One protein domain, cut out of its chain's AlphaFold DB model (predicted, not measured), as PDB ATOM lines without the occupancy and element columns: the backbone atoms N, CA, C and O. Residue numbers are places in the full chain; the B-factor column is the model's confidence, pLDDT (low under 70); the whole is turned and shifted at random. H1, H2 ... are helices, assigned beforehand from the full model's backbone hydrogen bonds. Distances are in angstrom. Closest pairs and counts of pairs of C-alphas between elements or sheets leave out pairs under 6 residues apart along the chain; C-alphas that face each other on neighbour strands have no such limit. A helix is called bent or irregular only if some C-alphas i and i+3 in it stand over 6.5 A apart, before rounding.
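Overview. This is residues 5 to 49 of the 131 residues of the protein "Alpha/beta hydrolase" of Acinetobacter baumannii (UniProt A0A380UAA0). A three-helix chain is built along its longest helix, H2, with H1 partly side by side with it near one end and the short H3 at a corner at the other. Between H1 and H2 a long loop, residues 13 to 28, goes out and folds back, its two legs joined near the base by a short antiparallel pairing of residues 15 to 16 with 27 to 28. The printed part has 45 residues, with three named helices in the order H1, H2, H3 and no named strand; the class is all helix. It is only just compact, close to loose, with a radius of gyration of the C-alphas of 10.8 A and spans of 29 by 20 by 13 A.

Arrangement. H2, residues 29 to 39, touches H1, residues 5 to 12; their closest C-alphas, those of Ser 10 and Lys 29, are 5.5 A apart. These two helices form a helical hairpin, running opposite ways at a shallow tilt of 19 degrees. H2 and H3, residues 44 to 47, touch only at the corner by their link; their closest C-alphas, those of Phe 38 and Tyr 44, are 4.4 A apart. H1 and H3 are apart. In H1 and H2 every O i to N i+4 pair is within hydrogen-bond range; H3 is too short for such a pair, and its one O i to N i+3 pair is within range.

Along the chain. H2 runs 15.4 A from C-alpha 29 at (-27.174, 33.726, -23.658) to C-alpha 39 at (-12.475, 29.148, -23.643). H1 is 10.5 A long and begins at C-alpha 5, (-20.050, 36.056, -14.489). H3 measures 6.1 A, ends at C-alpha 47, (-13.964, 20.228, -28.181), and is neither bent nor irregular, but only just.

Size, cuts and confidence. The two C-alphas farthest apart, those of Phe 20 and Ile 49, are 30.6 A apart. The printed part has no cut. The link from H1 to H2 is long, with 16 residues, and that from H2 to H3 is tight, with 4. The mean pLDDT of the printed part is 79.3; it is under 70 at residues 5 to 7, 9 to 10, 18 and 20 to 22.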
ATOM      1  N   ILE A   5     -19.389  34.887 -13.899       66.75
ATOM      2  CA  ILE A   5     -20.050  36.056 -14.489       66.75
ATOM      3  C   ILE A   5     -21.061  35.631 -15.554       66.75
ATOM      4  O   ILE A   5     -22.222  36.012 -15.468       66.75
ATOM      5  N   PHE A   6     -20.664  34.793 -16.519       66.44
ATOM      6  CA  PHE A   6     -21.577  34.371 -17.591       66.44
ATOM      7  C   PHE A   6     -22.745  33.513 -17.113       66.44
ATOM      8  O   PHE A   6     -23.853  33.768 -17.580       66.44
ATOM      9  N   PRO A   7     -22.573  32.537 -16.203       66.62
ATOM     10  CA  PRO A   7     -23.695  31.740 -15.721       66.62
ATOM     11  C   PRO A   7     -24.706  32.599 -14.962       66.62
ATOM     12  O   PRO A   7     -25.894  32.549 -15.270       66.62
ATOM     13  N   ILE A   8     -24.231  33.446 -14.041       71.31
ATOM     14  CA  ILE A   8     -25.094  34.283 -13.199       71.31
ATOM     15  C   ILE A   8     -25.787  35.358 -14.040       71.31
ATOM     16  O   ILE A   8     -27.008  35.492 -13.971       71.31
ATOM     17  N   SER A   9     -25.058  36.082 -14.896       69.56
ATOM     18  CA  SER A   9     -25.668  37.122 -15.732       69.56
ATOM     19  C   SER A   9     -26.650  36.533 -16.746       69.56
ATOM     20  O   SER A   9     -27.714  37.102 -16.968       69.56
ATOM     21  N   SER A  10     -26.347  35.364 -17.317       69.94
ATOM     22  CA  SER A  10     -27.237  34.697 -18.273       69.94
ATOM     23  C   SER A  10     -28.527  34.180 -17.635       69.94
ATOM     24  O   SER A  10     -29.531  34.038 -18.334       69.94
ATOM     25  N   ILE A  11     -28.506  33.859 -16.337       70.81
ATOM     26  CA  ILE A  11     -29.696  33.459 -15.574       70.81
ATOM     27  C   ILE A  11     -30.512  34.693 -15.175       70.81
ATOM     28  O   ILE A  11     -31.716  34.707 -15.395       70.81
ATOM     29  N   VAL A  12     -29.862  35.730 -14.638       72.88
ATOM     30  CA  VAL A  12     -30.546  36.898 -14.052       72.88
ATOM     31  C   VAL A  12     -30.970  37.928 -15.103       72.88
ATOM     32  O   VAL A  12     -32.035  38.521 -14.985       72.88
ATOM     33  N   LYS A  13     -30.147  38.159 -16.132       70.56
ATOM     34  CA  LYS A  13     -30.352  39.216 -17.140       70.56
ATOM     35  C   LYS A  13     -30.735  38.686 -18.523       70.56
ATOM     36  O   LYS A  13     -31.102  39.466 -19.392       70.56
ATOM     37  N   GLY A  14     -30.614  37.377 -18.756       74.62
ATOM     38  CA  GLY A  14     -30.861  36.762 -20.067       74.62
ATOM     39  C   GLY A  14     -29.723  36.930 -21.088       74.62
ATOM     40  O   GLY A  14     -29.868  36.484 -22.225       74.62
ATOM     41  N   TYR A  15     -28.583  37.514 -20.697       72.06
ATOM     42  CA  TYR A  15     -27.402  37.718 -21.549       72.06
ATOM     43  C   TYR A  15     -26.075  37.628 -20.763       72.06
ATOM     44  O   TYR A  15     -26.030  37.775 -19.536       72.06
ATOM     45  N   GLY A  16     -24.971  37.376 -21.469       75.56
ATOM     46  CA  GLY A  16     -23.608  37.453 -20.942       75.56
ATOM     47  C   GLY A  16     -23.179  38.912 -20.784       75.56
ATOM     48  O   GLY A  16     -23.072  39.616 -21.782       75.56
ATOM     49  N   ALA A  17     -22.950  39.373 -19.549       75.56
ATOM     50  CA  ALA A  17     -22.627  40.774 -19.239       75.56
ATOM     51  C   ALA A  17     -21.139  41.115 -19.478       75.56
ATOM     52  O   ALA A  17     -20.421  41.528 -18.570       75.56
ATOM     53  N   THR A  18     -20.670  40.891 -20.699       69.19
ATOM     54  CA  THR A  18     -19.294  41.120 -21.181       69.19
ATOM     55  C   THR A  18     -18.904  42.594 -21.224       69.19
ATOM     56  O   THR A  18     -17.759  42.930 -20.922       69.19
ATOM     57  N   GLN A  19     -19.872  43.478 -21.475       71.19
ATOM     58  CA  GLN A  19     -19.665  44.927 -21.485       71.19
ATOM     59  C   GLN A  19     -19.294  45.466 -20.104       71.19
ATOM     60  O   GLN A  19     -18.410  46.308 -19.977       71.19
ATOM     61  N   PHE A  20     -19.905  44.919 -19.050       65.19
ATOM     62  CA  PHE A  20     -19.629  45.321 -17.670       65.19
ATOM     63  C   PHE A  20     -18.191  45.002 -17.223       65.19
ATOM     64  O   PHE A  20     -17.683  45.616 -16.293       65.19
ATOM     65  N   ILE A  21     -17.529  44.056 -17.891       68.44
ATOM     66  CA  ILE A  21     -16.158  43.623 -17.581       68.44
ATOM     67  C   ILE A  21     -15.145  44.033 -18.657       68.44
ATOM     68  O   ILE A  21     -14.023  43.533 -18.657       68.44
ATOM     69  N   GLY A  22     -15.533  44.922 -19.577       67.69
ATOM     70  CA  GLY A  22     -14.632  45.470 -20.593       67.69
ATOM     71  C   GLY A  22     -14.216  44.487 -21.695       67.69
ATOM     72  O   GLY A  22     -13.223  44.736 -22.369       67.69
ATOM     73  N   MET A  23     -14.959  43.393 -21.905       73.94
ATOM     74  CA  MET A  23     -14.684  42.389 -22.946       73.94
ATOM     75  C   MET A  23     -15.657  42.490 -24.131       73.94
ATOM     76  O   MET A  23     -16.186  41.487 -24.607       73.94
ATOM     77  N   GLY A  24     -15.910  43.715 -24.595       76.75
ATOM     78  CA  GLY A  24     -16.796  43.990 -25.730       76.75
ATOM     79  C   GLY A  24     -18.284  44.030 -25.372       76.75
ATOM     80  O   GLY A  24     -18.653  44.185 -24.214       76.75
ATOM     81  N   GLU A  25     -19.147  43.922 -26.377       81.75
ATOM     82  CA  GLU A  25     -20.604  44.055 -26.232       81.75
ATOM     83  C   GLU A  25     -21.255  42.861 -25.534       81.75
ATOM     84  O   GLU A  25     -20.733  41.746 -25.588       81.75
ATOM     85  N   ASN A  26     -22.422  43.084 -24.912       84.06
ATOM     86  CA  ASN A  26     -23.209  42.025 -24.271       84.06
ATOM     87  C   ASN A  26     -23.541  40.896 -25.255       84.06
ATOM     88  O   ASN A  26     -24.017  41.131 -26.365       84.06
ATOM     89  N   LEU A  27     -23.351  39.654 -24.814       81.88
ATOM     90  CA  LEU A  27     -23.553  38.483 -25.664       81.88
ATOM     91  C   LEU A  27     -24.909  37.824 -25.400       81.88
ATOM     92  O   LEU A  27     -25.255  37.590 -24.237       81.88
ATOM     93  N   PRO A  28     -25.657  37.411 -26.440       88.69
ATOM     94  CA  PRO A  28     -26.825  36.559 -26.259       88.69
ATOM     95  C   PRO A  28     -26.477  35.309 -25.441       88.69
ATOM     96  O   PRO A  28     -25.397  34.736 -25.590       88.69
ATOM     97  N   LYS A  29     -27.404  34.840 -24.599       83.94
ATOM     98  CA  LYS A  29     -27.174  33.726 -23.658       83.94
ATOM     99  C   LYS A  29     -26.474  32.509 -24.275       83.94
ATOM    100  O   LYS A  29     -25.500  32.017 -23.714       83.94
ATOM    101  N   LYS A  30     -26.958  32.025 -25.424       87.00
ATOM    102  CA  LYS A  30     -26.384  30.845 -26.098       87.00
ATOM    103  C   LYS A  30     -24.981  31.115 -26.654       87.00
ATOM    104  O   LYS A  30     -24.127  30.242 -26.575       87.00
ATOM    105  N   VAL A  31     -24.721  32.336 -27.124       87.94
ATOM    106  CA  VAL A  31     -23.389  32.764 -27.585       87.94
ATOM    107  C   VAL A  31     -22.412  32.808 -26.409       87.94
ATOM    108  O   VAL A  31     -21.319  32.263 -26.499       87.94
ATOM    109  N   ALA A  32     -22.825  33.365 -25.266       84.81
ATOM    110  CA  ALA A  32     -22.003  33.378 -24.053       84.81
ATOM    111  C   ALA A  32     -21.703  31.960 -23.528       84.81
ATOM    112  O   ALA A  32     -20.599  31.696 -23.047       84.81
ATOM    113  N   GLN A  33     -22.667  31.036 -23.628       84.38
ATOM    114  CA  GLN A  33     -22.476  29.623 -23.275       84.38
ATOM    115  C   GLN A  33     -21.466  28.930 -24.194       84.38
ATOM    116  O   GLN A  33     -20.563  28.261 -23.697       84.38
ATOM    117  N   GLN A  34     -21.580  29.126 -25.508       88.06
ATOM    118  CA  GLN A  34     -20.659  28.535 -26.477       88.06
ATOM    119  C   GLN A  34     -19.250  29.123 -26.343       88.06
ATOM    120  O   GLN A  34     -18.265  28.391 -26.310       88.06
ATOM    121  N   TRP A  35     -19.144  30.440 -26.158       86.38
ATOM    122  CA  TRP A  35     -17.856  31.082 -25.915       86.38
ATOM    123  C   TRP A  35     -17.198  30.562 -24.633       86.38
ATOM    124  O   TRP A  35     -16.003  30.264 -24.614       86.38
ATOM    125  N   ARG A  36     -17.990  30.350 -23.573       85.88
ATOM    126  CA  ARG A  36     -17.521  29.664 -22.367       85.88
ATOM    127  C   ARG A  36     -16.995  28.269 -22.673       85.88
ATOM    128  O   ARG A  36     -15.922  27.935 -22.178       85.88
ATOM    129  N   GLU A  37     -17.736  27.457 -23.416       86.50
ATOM    130  CA  GLU A  37     -17.321  26.095 -23.761       86.50
ATOM    131  C   GLU A  37     -15.958  26.090 -24.460       86.50
ATOM    132  O   GLU A  37     -15.076  25.324 -24.075       86.50
ATOM    133  N   PHE A  38     -15.758  27.010 -25.405       88.25
ATOM    134  CA  PHE A  38     -14.517  27.104 -26.170       88.25
ATOM    135  C   PHE A  38     -13.344  27.604 -25.327       88.25
ATOM    136  O   PHE A  38     -12.226  27.135 -25.496       88.25
ATOM    137  N   CYS A  39     -13.568  28.533 -24.399       85.44
ATOM    138  CA  CYS A  39     -12.475  29.148 -23.643       85.44
ATOM    139  C   CYS A  39     -12.197  28.499 -22.278       85.44
ATOM    140  O   CYS A  39     -11.205  28.837 -21.639       85.44
ATOM    141  N   SER A  40     -13.056  27.597 -21.794       83.81
ATOM    142  CA  SER A  40     -12.907  27.012 -20.448       83.81
ATOM    143  C   SER A  40     -12.035  25.754 -20.402       83.81
ATOM    144  O   SER A  40     -11.809  25.228 -19.311       83.81
ATOM    145  N   ARG A  41     -11.598  25.222 -21.550       83.00
ATOM    146  CA  ARG A  41     -10.782  24.000 -21.646       83.00
ATOM    147  C   ARG A  41      -9.777  24.111 -22.802       83.00
ATOM    148  O   ARG A  41     -10.108  24.746 -23.801       83.00
ATOM    149  N   PRO A  42      -8.593  23.474 -22.703       81.69
ATOM    150  CA  PRO A  42      -7.647  23.391 -23.819       81.69
ATOM    151  C   PRO A  42      -8.295  22.806 -25.081       81.69
ATOM    152  O   PRO A  42      -9.187  21.959 -24.979       81.69
ATOM    153  N   GLY A  43      -7.841  23.233 -26.260       81.38
ATOM    154  CA  GLY A  43      -8.346  22.731 -27.546       81.38
ATOM    155  C   GLY A  43      -9.496  23.528 -28.173       81.38
ATOM    156  O   GLY A  43      -9.917  23.189 -29.277       81.38
ATOM    157  N   TYR A  44      -9.976  24.606 -27.544       86.56
ATOM    158  CA  TYR A  44     -10.923  25.554 -28.146       86.56
ATOM    159  C   TYR A  44     -12.148  24.888 -28.793       86.56
ATOM    160  O   TYR A  44     -12.828  24.055 -28.188       86.56
ATOM    161  N   VAL A  45     -12.405  25.247 -30.053       90.19
ATOM    162  CA  VAL A  45     -13.480  24.748 -30.899       90.19
ATOM    163  C   VAL A  45     -13.340  23.253 -31.205       90.19
ATOM    164  O   VAL A  45     -14.357  22.608 -31.444       90.19
ATOM    165  N   LYS A  46     -12.139  22.650 -31.094       89.44
ATOM    166  CA  LYS A  46     -11.957  21.195 -31.293       89.44
ATOM    167  C   LYS A  46     -12.845  20.383 -30.360       89.44
ATOM    168  O   LYS A  46     -13.333  19.328 -30.740       89.44
ATOM    169  N   ASN A  47     -13.107  20.897 -29.158       89.50
ATOM    170  CA  ASN A  47     -13.964  20.228 -28.181       89.50
ATOM    171  C   ASN A  47     -15.432  20.112 -28.619       89.50
ATOM    172  O   ASN A  47     -16.146  19.261 -28.076       89.50
ATOM    173  N   ALA A  48     -15.859  20.955 -29.563       90.88
ATOM    174  CA  ALA A  48     -17.216  21.034 -30.093       90.88
ATOM    175  C   ALA A  48     -17.390  20.318 -31.442       90.88
ATOM    176  O   ALA A  48     -18.521  19.976 -31.805       90.88
ATOM    177  N   ILE A  49     -16.297  20.049 -32.162       91.06
ATOM    178  CA  ILE A  49     -16.316  19.276 -33.410       91.06
ATOM    179  C   ILE A  49     -16.828  17.856 -33.122       91.06
ATOM    180  O   ILE A  49     -16.434  17.216 -32.148       91.06
TER     181      ILE A  49